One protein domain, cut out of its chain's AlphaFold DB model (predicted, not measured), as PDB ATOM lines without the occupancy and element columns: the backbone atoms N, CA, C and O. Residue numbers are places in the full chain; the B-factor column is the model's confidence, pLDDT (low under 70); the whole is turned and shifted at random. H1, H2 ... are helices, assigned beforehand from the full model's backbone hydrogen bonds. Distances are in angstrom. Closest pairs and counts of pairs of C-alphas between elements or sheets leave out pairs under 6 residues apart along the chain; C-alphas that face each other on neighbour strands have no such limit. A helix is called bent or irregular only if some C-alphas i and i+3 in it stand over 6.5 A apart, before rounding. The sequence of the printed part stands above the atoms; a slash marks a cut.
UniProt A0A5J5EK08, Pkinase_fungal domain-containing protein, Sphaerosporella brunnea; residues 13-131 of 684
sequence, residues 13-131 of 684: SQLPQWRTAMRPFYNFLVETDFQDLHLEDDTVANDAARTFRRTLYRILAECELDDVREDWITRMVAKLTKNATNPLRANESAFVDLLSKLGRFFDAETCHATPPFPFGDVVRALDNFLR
ATOM      1  N   SER A  13     138.559 138.148  53.519       40.03
ATOM      2  CA  SER A  13     139.117 136.915  52.941       40.03
ATOM      3  C   SER A  13     138.614 136.567  51.528       40.03
ATOM      4  O   SER A  13     139.061 135.587  50.943       40.03
ATOM      5  N   GLN A  14     137.689 137.349  50.960       38.56
ATOM      6  CA  GLN A  14     137.147 137.162  49.605       38.56
ATOM      7  C   GLN A  14     137.673 138.198  48.596       38.56
ATOM      8  O   GLN A  14     137.237 138.222  47.442       38.56
ATOM      9  N   LEU A  15     138.594 139.073  49.010       49.62
ATOM     10  CA  LEU A  15     139.275 139.997  48.107       49.62
ATOM     11  C   LEU A  15     140.376 139.248  47.327       49.62
ATOM     12  O   LEU A  15     141.132 138.492  47.934       49.62
ATOM     13  N   PRO A  16     140.516 139.461  46.003       56.22
ATOM     14  CA  PRO A  16     141.662 138.965  45.245       56.22
ATOM     15  C   PRO A  16     142.993 139.359  45.898       56.22
ATOM     16  O   PRO A  16     143.141 140.511  46.301       56.22
ATOM     17  N   GLN A  17     143.959 138.436  45.936       58.66
ATOM     18  CA  GLN A  17     145.269 138.581  46.597       58.66
ATOM     19  C   GLN A  17     145.937 139.949  46.370       58.66
ATOM     20  O   GLN A  17     146.338 140.619  47.320       58.66
ATOM     21  N   TRP A  18     145.959 140.428  45.120       62.91
ATOM     22  CA  TRP A  18     146.551 141.721  44.762       62.91
ATOM     23  C   TRP A  18     145.912 142.919  45.484       62.91
ATOM     24  O   TRP A  18     146.588 143.915  45.714       62.91
ATOM     25  N   ARG A  19     144.632 142.851  45.880       65.38
ATOM     26  CA  ARG A  19     143.976 143.919  46.658       65.38
ATOM     27  C   ARG A  19     144.515 143.982  48.075       65.38
ATOM     28  O   ARG A  19     144.707 145.078  48.592       65.38
ATOM     29  N   THR A  20     144.746 142.823  48.690       63.81
ATOM     30  CA  THR A  20     145.355 142.711  50.019       63.81
ATOM     31  C   THR A  20     146.785 143.241  49.975       63.81
ATOM     32  O   THR A  20     147.121 144.124  50.765       63.81
ATOM     33  N   ALA A  21     147.557 142.838  48.961       66.56
ATOM     34  CA  ALA A  21     148.917 143.318  48.737       66.56
ATOM     35  C   ALA A  21     149.001 144.842  48.512       66.56
ATOM     36  O   ALA A  21     149.891 145.487  49.065       66.56
ATOM     37  N   MET A  22     148.070 145.429  47.742       73.44
ATOM     38  CA  MET A  22     148.027 146.869  47.417       73.44
ATOM     39  C   MET A  22     147.448 147.762  48.525       73.44
ATOM     40  O   MET A  22     147.675 148.974  48.515       73.44
ATOM     41  N   ARG A  23     146.698 147.208  49.484       71.44
ATOM     42  CA  ARG A  23     145.986 147.991  50.512       71.44
ATOM     43  C   ARG A  23     146.894 148.849  51.410       71.44
ATOM     44  O   ARG A  23     146.524 149.998  51.642       71.44
ATOM     45  N   PRO A  24     148.070 148.383  51.882       71.44
ATOM     46  CA  PRO A  24     148.985 149.222  52.658       71.44
ATOM     47  C   PRO A  24     149.486 150.437  51.876       71.44
ATOM     48  O   PRO A  24     149.698 151.488  52.472       71.44
ATOM     49  N   PHE A  25     149.636 150.313  50.551       75.38
ATOM     50  CA  PHE A  25     149.991 151.448  49.707       75.38
ATOM     51  C   PHE A  25     148.881 152.481  49.710       75.38
ATOM     52  O   PHE A  25     149.129 153.619  50.079       75.38
ATOM     53  N   TYR A  26     147.656 152.067  49.375       75.44
ATOM     54  CA  TYR A  26     146.497 152.954  49.349       75.44
ATOM     55  C   TYR A  26     146.285 153.677  50.688       75.44
ATOM     56  O   TYR A  26     146.095 154.887  50.683       75.44
ATOM     57  N   ASN A  27     146.402 152.978  51.823       75.38
ATOM     58  CA  ASN A  27     146.295 153.611  53.141       75.38
ATOM     59  C   ASN A  27     147.327 154.738  53.326       75.38
ATOM     60  O   ASN A  27     146.959 155.826  53.751       75.38
ATOM     61  N   PHE A  28     148.586 154.513  52.938       75.38
ATOM     62  CA  PHE A  28     149.620 155.552  52.946       75.38
ATOM     63  C   PHE A  28     149.265 156.736  52.028       75.38
ATOM     64  O   PHE A  28     149.473 157.876  52.429       75.38
ATOM     65  N   LEU A  29     148.681 156.500  50.842       72.50
ATOM     66  CA  LEU A  29     148.221 157.583  49.949       72.50
ATOM     67  C   LEU A  29     147.098 158.420  50.588       72.50
ATOM     68  O   LEU A  29     147.081 159.639  50.449       72.50
ATOM     69  N   VAL A  30     146.168 157.777  51.299       71.94
ATOM     70  CA  VAL A  30     145.084 158.465  52.024       71.94
ATOM     71  C   VAL A  30     145.633 159.267  53.207       71.94
ATOM     72  O   VAL A  30     145.208 160.394  53.433       71.94
ATOM     73  N   GLU A  31     146.596 158.714  53.947       73.75
ATOM     74  CA  GLU A  31     147.238 159.379  55.091       73.75
ATOM     75  C   GLU A  31     148.144 160.556  54.685       73.75
ATOM     76  O   GLU A  31     148.366 161.453  55.498       73.75
ATOM     77  N   THR A  32     148.648 160.582  53.444       68.62
ATOM     78  CA  THR A  32     149.543 161.638  52.920       68.62
ATOM     79  C   THR A  32     148.860 162.664  52.004       68.62
ATOM     80  O   THR A  32     149.555 163.493  51.429       68.62
ATOM     81  N   ASP A  33     147.525 162.635  51.893       67.44
ATOM     82  CA  ASP A  33     146.706 163.505  51.024       67.44
ATOM     83  C   ASP A  33     147.239 163.602  49.581       67.44
ATOM     84  O   ASP A  33     147.688 164.637  49.090       67.44
ATOM     85  N   PHE A  34     147.223 162.455  48.901       64.56
ATOM     86  CA  PHE A  34     147.951 162.209  47.656       64.56
ATOM     87  C   PHE A  34     147.675 163.166  46.469       64.56
ATOM     88  O   PHE A  34     148.384 163.097  45.465       64.56
ATOM     89  N   GLN A  35     146.663 164.040  46.514       59.28
ATOM     90  CA  GLN A  35     146.277 164.847  45.344       59.28
ATOM     91  C   GLN A  35     147.409 165.752  44.818       59.28
ATOM     92  O   GLN A  35     147.462 165.974  43.609       59.28
ATOM     93  N   ASP A  36     148.354 166.143  45.684       59.31
ATOM     94  CA  ASP A  36     149.505 167.004  45.368       59.31
ATOM     95  C   ASP A  36     150.876 166.324  45.637       59.31
ATOM     96  O   ASP A  36     151.804 166.938  46.172       59.31
ATOM     97  N   LEU A  37     151.049 165.035  45.293       66.94
ATOM     98  CA  LEU A  37     152.348 164.357  45.476       66.94
ATOM     99  C   LEU A  37     153.443 164.903  44.536       66.94
ATOM    100  O   LEU A  37     153.606 164.441  43.406       66.94
ATOM    101  N   HIS A  38     154.275 165.802  45.055       71.06
ATOM    102  CA  HIS A  38     155.487 166.279  44.390       71.06
ATOM    103  C   HIS A  38     156.697 165.386  44.716       71.06
ATOM    104  O   HIS A  38     157.242 165.448  45.819       71.06
ATOM    105  N   LEU A  39     157.185 164.596  43.746       75.44
ATOM    106  CA  LEU A  39     158.394 163.772  43.934       75.44
ATOM    107  C   LEU A  39     159.691 164.593  44.035       75.44
ATOM    108  O   LEU A  39     160.759 164.010  44.236       75.44
ATOM    109  N   GLU A  40     159.638 165.917  43.895       73.69
ATOM    110  CA  GLU A  40     160.775 166.814  44.128       73.69
ATOM    111  C   GLU A  40     161.210 166.833  45.604       73.69
ATOM    112  O   GLU A  40     162.405 166.937  45.880       73.69
ATOM    113  N   ASP A  41     160.286 166.636  46.552       80.50
ATOM    114  CA  ASP A  41     160.623 166.494  47.972       80.50
ATOM    115  C   ASP A  41     161.253 165.112  48.231       80.50
ATOM    116  O   ASP A  41     160.630 164.066  48.035       80.50
ATOM    117  N   ASP A  42     162.515 165.096  48.670       78.44
ATOM    118  CA  ASP A  42     163.246 163.857  48.951       78.44
ATOM    119  C   ASP A  42     162.620 163.031  50.087       78.44
ATOM    120  O   ASP A  42     162.737 161.807  50.061       78.44
ATOM    121  N   THR A  43     161.960 163.637  51.075       78.75
ATOM    122  CA  THR A  43     161.319 162.896  52.174       78.75
ATOM    123  C   THR A  43     160.067 162.177  51.678       78.75
ATOM    124  O   THR A  43     159.977 160.953  51.793       78.75
ATOM    125  N   VAL A  44     159.177 162.903  50.996       76.25
ATOM    126  CA  VAL A  44     157.948 162.363  50.396       76.25
ATOM    127  C   VAL A  44     158.277 161.303  49.344       76.25
ATOM    128  O   VAL A  44     157.686 160.222  49.343       76.25
ATOM    129  N   ALA A  45     159.272 161.552  48.486       79.12
ATOM    130  CA  ALA A  45     159.701 160.592  47.472       79.12
ATOM    131  C   ALA A  45     160.320 159.320  48.079       79.12
ATOM    132  O   ALA A  45     160.077 158.227  47.563       79.12
ATOM    133  N   ASN A  46     161.099 159.422  49.166       80.69
ATOM    134  CA  ASN A  46     161.642 158.244  49.856       80.69
ATOM    135  C   ASN A  46     160.543 157.435  50.556       80.69
ATOM    136  O   ASN A  46     160.578 156.203  50.517       80.69
ATOM    137  N   ASP A  47     159.557 158.096  51.158       79.25
ATOM    138  CA  ASP A  47     158.447 157.432  51.840       79.25
ATOM    139  C   ASP A  47     157.501 156.748  50.842       79.25
ATOM    140  O   ASP A  47     157.173 155.569  51.012       79.25
ATOM    141  N   ALA A  48     157.177 157.417  49.730       80.06
ATOM    142  CA  ALA A  48     156.447 156.821  48.614       80.06
ATOM    143  C   ALA A  48     157.205 155.629  48.007       80.06
ATOM    144  O   ALA A  48     156.614 154.569  47.796       80.06
ATOM    145  N   ALA A  49     158.520 155.750  47.790       82.12
ATOM    146  CA  ALA A  49     159.360 154.659  47.295       82.12
ATOM    147  C   ALA A  49     159.403 153.462  48.247       82.12
ATOM    148  O   ALA A  49     159.300 152.320  47.795       82.12
ATOM    149  N   ARG A  50     159.514 153.702  49.559       79.31
ATOM    150  CA  ARG A  50     159.510 152.653  50.585       79.31
ATOM    151  C   ARG A  50     158.179 151.904  50.589       79.31
ATOM    152  O   ARG A  50     158.162 150.680  50.456       79.31
ATOM    153  N   THR A  51     157.059 152.620  50.677       78.69
ATOM    154  CA  THR A  51     155.730 151.993  50.733       78.69
ATOM    155  C   THR A  51     155.363 151.316  49.410       78.69
ATOM    156  O   THR A  51     154.783 150.226  49.409       78.69
ATOM    157  N   PHE A  52     155.769 151.880  48.271       83.19
ATOM    158  CA  PHE A  52     155.584 151.235  46.975       83.19
ATOM    159  C   PHE A  52     156.441 149.969  46.836       83.19
ATOM    160  O   PHE A  52     155.931 148.924  46.437       83.19
ATOM    161  N   ARG A  53     157.716 150.000  47.249       82.75
ATOM    162  CA  ARG A  53     158.590 148.816  47.242       82.75
ATOM    163  C   ARG A  53     158.050 147.708  48.152       82.75
ATOM    164  O   ARG A  53     157.995 146.562  47.709       82.75
ATOM    165  N   ARG A  54     157.574 148.032  49.366       74.75
ATOM    166  CA  ARG A  54     156.831 147.090  50.235       74.75
ATOM    167  C   ARG A  54     155.689 146.411  49.495       74.75
ATOM    168  O   ARG A  54     155.481 145.211  49.619       74.75
ATOM    169  N   THR A  55     154.954 147.192  48.724       77.56
ATOM    170  CA  THR A  55     153.762 146.741  48.014       77.56
ATOM    171  C   THR A  55     154.112 145.822  46.848       77.56
ATOM    172  O   THR A  55     153.509 144.764  46.703       77.56
ATOM    173  N   LEU A  56     155.160 146.142  46.085       79.81
ATOM    174  CA  LEU A  56     155.722 145.238  45.077       79.81
ATOM    175  C   LEU A  56     156.208 143.913  45.689       79.81
ATOM    176  O   LEU A  56     155.958 142.847  45.130       79.81
ATOM    177  N   TYR A  57     156.851 143.963  46.857       74.69
ATOM    178  CA  TYR A  57     157.244 142.767  47.604       74.69
ATOM    179  C   TYR A  57     156.045 141.936  48.085       74.69
ATOM    180  O   TYR A  57     156.098 140.712  47.996       74.69
ATOM    181  N   ARG A  58     154.953 142.573  48.531       69.25
ATOM    182  CA  ARG A  58     153.691 141.881  48.846       69.25
ATOM    183  C   ARG A  58     153.061 141.253  47.613       69.25
ATOM    184  O   ARG A  58     152.617 140.120  47.698       69.25
ATOM    185  N   ILE A  59     153.080 141.915  46.455       71.06
ATOM    186  CA  ILE A  59     152.597 141.305  45.206       71.06
ATOM    187  C   ILE A  59     153.420 140.049  44.870       71.06
ATOM    188  O   ILE A  59     152.837 139.014  44.578       71.06
ATOM    189  N   LEU A  60     154.753 140.100  44.997       67.12
ATOM    190  CA  LEU A  60     155.635 138.932  44.816       67.12
ATOM    191  C   LEU A  60     155.441 137.816  45.862       67.12
ATOM    192  O   LEU A  60     155.935 136.712  45.651       67.12
ATOM    193  N   ALA A  61     154.829 138.100  47.014       59.28
ATOM    194  CA  ALA A  61     154.639 137.138  48.104       59.28
ATOM    195  C   ALA A  61     153.217 136.573  48.181       59.28
ATOM    196  O   ALA A  61     153.045 135.423  48.560       59.28
ATOM    197  N   GLU A  62     152.213 137.384  47.856       58.50
ATOM    198  CA  GLU A  62     150.801 137.087  48.094       58.50
ATOM    199  C   GLU A  62     150.048 136.721  46.801       58.50
ATOM    200  O   GLU A  62     148.962 136.159  46.900       58.50
ATOM    201  N   CYS A  63     150.572 137.038  45.603       60.62
ATOM    202  CA  CYS A  63     149.847 136.905  44.329       60.62
ATOM    203  C   CYS A  63     150.415 135.824  43.399       60.62
ATOM    204  O   CYS A  63     151.624 135.737  43.197       60.62
ATOM    205  N   GLU A  64     149.529 135.102  42.708       55.16
ATOM    206  CA  GLU A  64     149.903 134.327  41.519       55.16
ATOM    207  C   GLU A  64     150.297 135.264  40.358       55.16
ATOM    208  O   GLU A  64     149.524 136.131  39.938       55.16
ATOM    209  N   LEU A  65     151.512 135.089  39.833       58.41
ATOM    210  CA  LEU A  65     152.094 135.869  38.738       58.41
ATOM    211  C   LEU A  65     152.575 134.932  37.621       58.41
ATOM    212  O   LEU A  65     152.924 133.784  37.878       58.41
ATOM    213  N   ASP A  66     152.628 135.440  36.388       63.62
ATOM    214  CA  ASP A  66     153.387 134.789  35.316       63.62
ATOM    215  C   ASP A  66     154.856 135.244  35.336       63.62
ATOM    216  O   ASP A  66     155.184 136.295  35.897       63.62
ATOM    217  N   ASP A  67     155.733 134.458  34.696       54.62
ATOM    218  CA  ASP A  67     157.184 134.705  34.623       54.62
ATOM    219  C   ASP A  67     157.522 136.150  34.211       54.62
ATOM    220  O   ASP A  67     158.498 136.727  34.691       54.62
ATOM    221  N   VAL A  68     156.715 136.750  33.324       64.25
ATOM    222  CA  VAL A  68     156.934 138.104  32.798       64.25
ATOM    223  C   VAL A  68     156.655 139.151  33.876       64.25
ATOM    224  O   VAL A  68     157.499 140.018  34.113       64.25
ATOM    225  N   ARG A  69     155.513 139.067  34.576       67.88
ATOM    226  CA  ARG A  69     155.201 139.998  35.675       67.88
ATOM    227  C   ARG A  69     156.127 139.806  36.877       67.88
ATOM    228  O   ARG A  69     156.543 140.808  37.460       67.88
ATOM    229  N   GLU A  70     156.492 138.572  37.235       66.19
ATOM    230  CA  GLU A  70     157.439 138.318  38.336       66.19
ATOM    231  C   GLU A  70     158.811 138.954  38.047       66.19
ATOM    232  O   GLU A  70     159.380 139.639  38.904       66.19
ATOM    233  N   ASP A  71     159.319 138.797  36.822       69.69
ATOM    234  CA  ASP A  71     160.572 139.390  36.343       69.69
ATOM    235  C   ASP A  71     160.520 140.932  36.320       69.69
ATOM    236  O   ASP A  71     161.448 141.601  36.791       69.69
ATOM    237  N   TRP A  72     159.414 141.522  35.853       77.44
ATOM    238  CA  TRP A  72     159.207 142.978  35.860       77.44
ATOM    239  C   TRP A  72     159.211 143.554  37.278       77.44
ATOM    240  O   TRP A  72     159.950 144.505  37.560       77.44
ATOM    241  N   ILE A  73     158.432 142.959  38.185       75.88
ATOM    242  CA  ILE A  73     158.338 143.414  39.573       75.88
ATOM    243  C   ILE A  73     159.678 143.202  40.288       75.88
ATOM    244  O   ILE A  73     160.171 144.127  40.933       75.88
ATOM    245  N   THR A  74     160.334 142.051  40.099       73.50
ATOM    246  CA  THR A  74     161.671 141.770  40.652       73.50
ATOM    247  C   THR A  74     162.710 142.792  40.178       73.50
ATOM    248  O   THR A  74     163.510 143.276  40.983       73.50
ATOM    249  N   ARG A  75     162.687 143.192  38.896       78.62
ATOM    250  CA  ARG A  75     163.551 144.267  38.384       78.62
ATOM    251  C   ARG A  75     163.237 145.625  38.999       78.62
ATOM    252  O   ARG A  75     164.175 146.346  39.337       78.62
ATOM    253  N   MET A  76     161.963 146.000  39.120       80.94
ATOM    254  CA  MET A  76     161.584 147.294  39.698       80.94
ATOM    255  C   MET A  76     161.981 147.376  41.174       80.94
ATOM    256  O   MET A  76     162.611 148.343  41.591       80.94
ATOM    257  N   VAL A  77     161.725 146.311  41.934       80.31
ATOM    258  CA  VAL A  77     162.220 146.130  43.301       80.31
ATOM    259  C   VAL A  77     163.739 146.312  43.363       80.31
ATOM    260  O   VAL A  77     164.221 147.152  44.117       80.31
ATOM    261  N   ALA A  78     164.508 145.622  42.512       77.69
ATOM    262  CA  ALA A  78     165.967 145.751  42.489       77.69
ATOM    263  C   ALA A  78     166.459 147.166  42.110       77.69
ATOM    264  O   ALA A  78     167.539 147.572  42.550       77.69
ATOM    265  N   LYS A  79     165.693 147.929  41.316       81.38
ATOM    266  CA  LYS A  79     165.959 149.354  41.052       81.38
ATOM    267  C   LYS A  79     165.709 150.196  42.309       81.38
ATOM    268  O   LYS A  79     166.623 150.905  42.719       81.38
ATOM    269  N   LEU A  80     164.542 150.055  42.944       79.12
ATOM    270  CA  LEU A  80     164.150 150.770  44.171       79.12
ATOM    271  C   LEU A  80     165.056 150.448  45.376       79.12
ATOM    272  O   LEU A  80     165.228 151.277  46.264       79.12
ATOM    273  N   THR A  81     165.666 149.262  45.422       76.44
ATOM    274  CA  THR A  81     166.682 148.911  46.432       76.44
ATOM    275  C   THR A  81     168.031 149.584  46.158       76.44
ATOM    276  O   THR A  81     168.708 149.986  47.098       76.44
ATOM    277  N   LYS A  82     168.430 149.758  44.889       78.94
ATOM    278  CA  LYS A  82     169.676 150.464  44.523       78.94
ATOM    279  C   LYS A  82     169.564 151.982  44.653       78.94
ATOM    280  O   LYS A  82     170.550 152.642  44.965       78.94
ATOM    281  N   ASN A  83     168.395 152.536  44.353       80.94
ATOM    282  CA  ASN A  83     168.074 153.946  44.520       80.94
ATOM    283  C   ASN A  83     166.553 154.075  44.672       80.94
ATOM    284  O   ASN A  83     165.818 153.689  43.767       80.94
ATOM    285  N   ALA A  84     166.094 154.597  45.809       78.50
ATOM    286  CA  ALA A  84     164.673 154.641  46.136       78.50
ATOM    287  C   ALA A  84     163.881 155.603  45.232       78.50
ATOM    288  O   ALA A  84     162.829 155.236  44.717       78.50
ATOM    289  N   THR A  85     164.386 156.818  45.001       82.94
ATOM    290  CA  THR A  85     163.601 157.910  44.400       82.94
ATOM    291  C   THR A  85     163.757 158.023  42.883       82.94
ATOM    292  O   THR A  85     162.783 158.321  42.192       82.94
ATOM    293  N   ASN A  86     164.938 157.731  42.324       83.81
ATOM    294  CA  ASN A  86     165.192 157.870  40.884       83.81
ATOM    295  C   ASN A  86     164.247 157.042  39.988       83.81
ATOM    296  O   ASN A  86     163.838 157.574  38.958       83.81
ATOM    297  N   PRO A  87     163.871 155.784  40.311       82.12
ATOM    298  CA  PRO A  87     162.944 155.014  39.478       82.12
ATOM    299  C   PRO A  87     161.533 155.611  39.441       82.12
ATOM    300  O   PRO A  87     160.868 155.502  38.415       82.12
ATOM    301  N   LEU A  88     161.097 156.255  40.533       83.69
ATOM    302  CA  LEU A  88     159.819 156.968  40.579       83.69
ATOM    303  C   LEU A  88     159.889 158.250  39.747       83.69
ATOM    304  O   LEU A  88     159.074 158.435  38.853       83.69
ATOM    305  N   ARG A  89     160.913 159.084  39.986       84.00
ATOM    306  CA  ARG A  89     161.141 160.356  39.276       84.00
ATOM    307  C   ARG A  89     161.292 160.165  37.761       84.00
ATOM    308  O   ARG A  89     160.741 160.930  36.982       84.00
ATOM    309  N   ALA A  90     161.987 159.112  37.325       82.81
ATOM    310  CA  ALA A  90     162.183 158.820  35.901       82.81
ATOM    311  C   ALA A  90     160.876 158.499  35.146       82.81
ATOM    312  O   ALA A  90     160.797 158.754  33.948       82.81
ATOM    313  N   ASN A  91     159.868 157.965  35.845       80.94
ATOM    314  CA  ASN A  91     158.564 157.576  35.301       80.94
ATOM    315  C   ASN A  91     157.413 158.309  36.031       80.94
ATOM    316  O   ASN A  91     156.325 157.750  36.184       80.94
ATOM    317  N   GLU A  92     157.639 159.544  36.495       81.56
ATOM    318  CA  GLU A  92     156.738 160.264  37.412       81.56
ATOM    319  C   GLU A  92     155.296 160.348  36.894       81.56
ATOM    320  O   GLU A  92     154.361 160.021  37.619       81.56
ATOM    321  N   SER A  93     155.099 160.667  35.613       80.81
ATOM    322  CA  SER A  93     153.763 160.742  35.005       80.81
ATOM    323  C   SER A  93     153.008 159.405  35.018       80.81
ATOM    324  O   SER A  93     151.800 159.383  35.255       80.81
ATOM    325  N   ALA A  94     153.703 158.282  34.813       82.25
ATOM    326  CA  ALA A  94     153.117 156.944  34.892       82.25
ATOM    327  C   ALA A  94     152.878 156.505  36.347       82.25
ATOM    328  O   ALA A  94     151.914 155.791  36.623       82.25
ATOM    329  N   PHE A  95     153.721 156.956  37.282       83.25
ATOM    330  CA  PHE A  95     153.531 156.726  38.712       83.25
ATOM    331  C   PHE A  95     152.288 157.473  39.215       83.25
ATOM    332  O   PHE A  95     151.395 156.858  39.792       83.25
ATOM    333  N   VAL A  96     152.158 158.764  38.901       80.00
ATOM    334  CA  VAL A  96     150.989 159.591  39.245       80.00
ATOM    335  C   VAL A  96     149.699 159.061  38.596       80.00
ATOM    336  O   VAL A  96     148.662 159.014  39.260       80.00
ATOM    337  N   ASP A  97     149.739 158.574  37.348       82.12
ATOM    338  CA  ASP A  97     148.592 157.907  36.702       82.12
ATOM    339  C   ASP A  97     148.165 156.620  37.438       82.12
ATOM    340  O   ASP A  97     146.978 156.438  37.730       82.12
ATOM    341  N   LEU A  98     149.121 155.755  37.803       82.50
ATOM    342  CA  LEU A  98     148.873 154.564  38.625       82.50
ATOM    343  C   LEU A  98     148.207 154.934  39.960       82.50
ATOM    344  O   LEU A  98     147.226 154.310  40.362       82.50
ATOM    345  N   LEU A  99     148.703 155.975  40.622       79.62
ATOM    346  CA  LEU A  99     148.244 156.404  41.942       79.62
ATOM    347  C   LEU A  99     146.847 157.030  41.892       79.62
ATOM    348  O   LEU A  99     145.971 156.658  42.673       79.62
ATOM    349  N   SER A 100     146.587 157.878  40.896       78.50
ATOM    350  CA  SER A 100     145.265 158.464  40.648       78.50
ATOM    351  C   SER A 100     144.200 157.410  40.313       78.50
ATOM    352  O   SER A 100     143.021 157.584  40.637       78.50
ATOM    353  N   LYS A 101     144.593 156.298  39.674       77.88
ATOM    354  CA  LYS A 101     143.714 155.146  39.413       77.88
ATOM    355  C   LYS A 101     143.491 154.286  40.654       77.88
ATOM    356  O   LYS A 101     142.373 153.819  40.853       77.88
ATOM    357  N   LEU A 102     144.515 154.096  41.488       75.62
ATOM    358  CA  LEU A 102     144.397 153.366  42.753       75.62
ATOM    359  C   LEU A 102     143.473 154.082  43.741       75.62
ATOM    360  O   LEU A 102     142.575 153.432  44.270       75.62
ATOM    361  N   GLY A 103     143.637 155.398  43.923       74.69
ATOM    362  CA  GLY A 103     142.740 156.213  44.751       74.69
ATOM    363  C   GLY A 103     141.285 156.051  44.312       74.69
ATOM    364  O   GLY A 103     140.480 155.454  45.022       74.69
ATOM    365  N   ARG A 104     140.986 156.405  43.053       72.81
ATOM    366  CA  ARG A 104     139.636 156.279  42.469       72.81
ATOM    367  C   ARG A 104     139.035 154.870  42.549       72.81
ATOM    368  O   ARG A 104     137.816 154.741  42.643       72.81
ATOM    369  N   PHE A 105     139.852 153.816  42.478       72.19
ATOM    370  CA  PHE A 105     139.383 152.436  42.609       72.19
ATOM    371  C   PHE A 105     138.903 152.128  44.036       72.19
ATOM    372  O   PHE A 105     137.796 151.612  44.208       72.19
ATOM    373  N   PHE A 106     139.706 152.453  45.051       69.56
ATOM    374  CA  PHE A 106     139.370 152.171  46.448       69.56
ATOM    375  C   PHE A 106     138.335 153.160  47.020       69.56
ATOM    376  O   PHE A 106     137.459 152.732  47.774       69.56
ATOM    377  N   ASP A 107     138.326 154.423  46.582       67.00
ATOM    378  CA  ASP A 107     137.288 155.416  46.921       67.00
ATOM    379  C   ASP A 107     135.894 154.986  46.428       67.00
ATOM    380  O   ASP A 107     134.877 155.189  47.096       67.00
ATOM    381  N   ALA A 108     135.821 154.333  45.263       64.38
ATOM    382  CA  ALA A 108     134.571 153.760  44.768       64.38
ATOM    383  C   ALA A 108     134.133 152.521  45.579       64.38
ATOM    384  O   ALA A 108     132.933 152.306  45.770       64.38
ATOM    385  N   GLU A 109     135.089 151.725  46.081       60.91
ATOM    386  CA  GLU A 109     134.837 150.526  46.897       60.91
ATOM    387  C   GLU A 109     134.258 150.892  48.281       60.91
ATOM    388  O   GLU A 109     133.304 150.252  48.734       60.91
ATOM    389  N   THR A 110     134.754 151.962  48.921       55.84
ATOM    390  CA  THR A 110     134.228 152.464  50.209       55.84
ATOM    391  C   THR A 110     132.816 153.050  50.096       55.84
ATOM    392  O   THR A 110     132.031 152.942  51.039       55.84
ATOM    393  N   CYS A 111     132.442 153.595  48.934       47.69
ATOM    394  CA  CYS A 111     131.127 154.205  48.697       47.69
ATOM    395  C   CYS A 111     130.004 153.214  48.316       47.69
ATOM    396  O   CYS A 111     128.888 153.646  48.019       47.69
ATOM    397  N   HIS A 112     130.270 151.900  48.271       49.16
ATOM    398  CA  HIS A 112     129.343 150.858  47.776       49.16
ATOM    399  C   HIS A 112     128.795 151.081  46.348       49.16
ATOM    400  O   HIS A 112     127.853 150.401  45.924       49.16
ATOM    401  N   ALA A 113     129.383 151.998  45.581       43.78
ATOM    402  CA  ALA A 113     129.078 152.159  44.172       43.78
ATOM    403  C   ALA A 113     129.728 151.011  43.387       43.78
ATOM    404  O   ALA A 113     130.860 150.619  43.660       43.78
ATOM    405  N   THR A 114     129.043 150.480  42.371       43.09
ATOM    406  CA  THR A 114     129.733 149.701  41.330       43.09
ATOM    407  C   THR A 114     130.849 150.578  40.760       43.09
ATOM    408  O   THR A 114     130.523 151.660  40.263       43.09
ATOM    409  N   PRO A 115     132.130 150.165  40.833       44.94
ATOM    410  CA  PRO A 115     133.228 151.028  40.427       44.94
ATOM    411  C   PRO A 115     133.078 151.374  38.939       44.94
ATOM    412  O   PRO A 115     132.894 150.462  38.127       44.94
ATOM    413  N   PRO A 116     133.147 152.661  38.554       44.19
ATOM    414  CA  PRO A 116     132.927 153.081  37.169       44.19
ATOM    415  C   PRO A 116     134.062 152.684  36.206       44.19
ATOM    416  O   PRO A 116     133.970 152.979  35.017       44.19
ATOM    417  N   PHE A 117     135.109 152.005  36.692       50.41
ATOM    418  CA  PHE A 117     136.283 151.601  35.917       50.41
ATOM    419  C   PHE A 117     136.608 150.109  36.108       50.41
ATOM    420  O   PHE A 117     136.573 149.609  37.238       50.41
ATOM    421  N   PRO A 118     136.943 149.372  35.031       58.56
ATOM    422  CA  PRO A 118     137.363 147.981  35.126       58.56
ATOM    423  C   PRO A 118     138.757 147.858  35.757       58.56
ATOM    424  O   PRO A 118     139.673 148.613  35.443       58.56
ATOM    425  N   PHE A 119     138.957 146.814  36.568       57.53
ATOM    426  CA  PHE A 119     140.258 146.464  37.166       57.53
ATOM    427  C   PHE A 119     141.418 146.430  36.147       57.53
ATOM    428  O   PHE A 119     142.542 146.801  36.478       57.53
ATOM    429  N   GLY A 120     141.137 146.068  34.889       59.25
ATOM    430  CA  GLY A 120     142.117 146.078  33.801       59.25
ATOM    431  C   GLY A 120     142.804 147.428  33.550       59.25
ATOM    432  O   GLY A 120     143.907 147.427  33.011       59.25
ATOM    433  N   ASP A 121     142.227 148.559  33.967       65.50
ATOM    434  CA  ASP A 121     142.877 149.873  33.849       65.50
ATOM    435  C   ASP A 121     143.925 150.117  34.949       65.50
ATOM    436  O   ASP A 121     144.930 150.784  34.690       65.50
ATOM    437  N   VAL A 122     143.741 149.531  36.140       63.16
ATOM    438  CA  VAL A 122     144.751 149.512  37.217       63.16
ATOM    439  C   VAL A 122     145.893 148.571  36.836       63.16
ATOM    440  O   VAL A 122     147.052 148.960  36.938       63.16
ATOM    441  N   VAL A 123     145.575 147.377  36.312       67.19
ATOM    442  CA  VAL A 123     146.580 146.443  35.767       67.19
ATOM    443  C   VAL A 123     147.382 147.116  34.655       67.19
ATOM    444  O   VAL A 123     148.603 147.122  34.717       67.19
ATOM    445  N   ARG A 124     146.721 147.774  33.693       71.88
ATOM    446  CA  ARG A 124     147.407 148.475  32.596       71.88
ATOM    447  C   ARG A 124     148.273 149.638  33.083       71.88
ATOM    448  O   ARG A 124     149.324 149.876  32.502       71.88
ATOM    449  N   ALA A 125     147.858 150.371  34.116       73.25
ATOM    450  CA  ALA A 125     148.688 151.423  34.703       73.25
ATOM    451  C   ALA A 125     149.930 150.844  35.398       73.25
ATOM    452  O   ALA A 125     151.028 151.372  35.233       73.25
ATOM    453  N   LEU A 126     149.769 149.723  36.108       73.19
ATOM    454  CA  LEU A 126     150.871 149.005  36.740       73.19
ATOM    455  C   LEU A 126     151.835 148.427  35.688       73.19
ATOM    456  O   LEU A 126     153.036 148.652  35.794       73.19
ATOM    457  N   ASP A 127     151.321 147.783  34.636       74.56
ATOM    458  CA  ASP A 127     152.105 147.295  33.494       74.56
ATOM    459  C   ASP A 127     152.868 148.447  32.815       74.56
ATOM    460  O   ASP A 127     154.078 148.353  32.617       74.56
ATOM    461  N   ASN A 128     152.194 149.565  32.511       77.88
ATOM    462  CA  ASN A 128     152.809 150.746  31.892       77.88
ATOM    463  C   ASN A 128     153.939 151.339  32.748       77.88
ATOM    464  O   ASN A 128     154.959 151.751  32.200       77.88
ATOM    465  N   PHE A 129     153.762 151.401  34.071       80.81
ATOM    466  CA  PHE A 129     154.770 151.930  34.990       80.81
ATOM    467  C   PHE A 129     155.954 150.961  35.191       80.81
ATOM    468  O   PHE A 129     157.104 151.398  35.292       80.81
ATOM    469  N   LEU A 130     155.690 149.650  35.257       75.62
ATOM    470  CA  LEU A 130     156.709 148.617  35.473       75.62
ATOM    471  C   LEU A 130     157.512 148.271  34.208       75.62
ATOM    472  O   LEU A 130     158.633 147.760  34.330       75.62
ATOM    473  N   ARG A 131     156.975 148.539  33.010       70.81
ATOM    474  CA  ARG A 131     157.644 148.233  31.738       70.81
ATOM    475  C   ARG A 131     158.973 149.001  31.595       70.81
ATOM    476  O   ARG A 131     159.066 150.166  31.986       70.81
TER     477      ARG A 131
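What this domain is: This is residues 13 to 131 of the 684 residues of the protein "Pkinase_fungal domain-containing protein" of Sphaerosporella brunnea (UniProt A0A5J5EK08). The longest helix, H2, lies side by side with H1 on one flank and with H3 on the other, and a further helical hairpin, H5 and H6, crosses over H1 with H5. Short H4 sits at the turn from H3 into H5, and residues 109 to 114 stick out. The 119 printed residues hold six named helices, H1 to H6 in chain order, and no named strand; the class is all helix. The whole is compact, with a radius of gyration of the C-alphas of 13.8 A and spans of 39 by 35 by 22 A.

How they stand to each other: H2, residues 42 to 62, touches H1, residues 17 to 31, in a hairpin at a shallow tilt of 17 degrees, opposite ways; the closest C-alphas, of Ala 21 and Arg 58, are 5.0 A apart. H2 also forms a hairpin with H3, residues 67 to 82, at a shallow tilt of 32 degrees, with the C-alphas of Arg 53 and Val 77 closest at 6.0 A. With residues 26 to 30 alone, H1 touches H5, residues 92 to 110, about perpendicular at 80 degrees; the closest C-alphas, of Tyr 26 and Gly 103, are 6.8 A apart. H5 and H6, residues 119 to 130, form a hairpin at 25 degrees, closest at the C-alphas of Leu 98 and Ala 125, 5.0 A. H3 and H6 only just touch, with 3 pairs of C-alphas within 8 A, the closest those of Trp 72 and Leu 130, 6.2 A. H4, residues 86 to 90, touches H3, with the C-alphas of Leu 80 and Pro 87 closest at 6.4 A. H2 is apart from H5 and H6. The helix packing is part aligned, part crossed. Every O i to N i+4 pair is within hydrogen-bond range in H2, H3, H4, H5 and H6, and 9 of 11 are in H1.

Where its parts are: H2 measures 29.5 A from C-alpha 42 at (163.246, 163.857, 48.951) to C-alpha 62, H5 27.0 A, H1 22.6 A, H3 22.4 A, H6 16.7 A and H4 5.9 A. H1 begins at C-alpha 17, (145.269, 138.581, 46.597), and is irregular: C-alphas 21 and 24 are 7.1 A apart. H6 ends at C-alpha 130, (156.709, 148.617, 35.473).

The domain as a whole: The two C-alphas farthest apart, of Lys 82 and Ala 113, are 40.6 A apart. The printed part has no cut and no long link. The mean pLDDT of the printed part is 70.5; 46 residues are under 70, among them 13 to 21, 60 to 71 and 106 to 123.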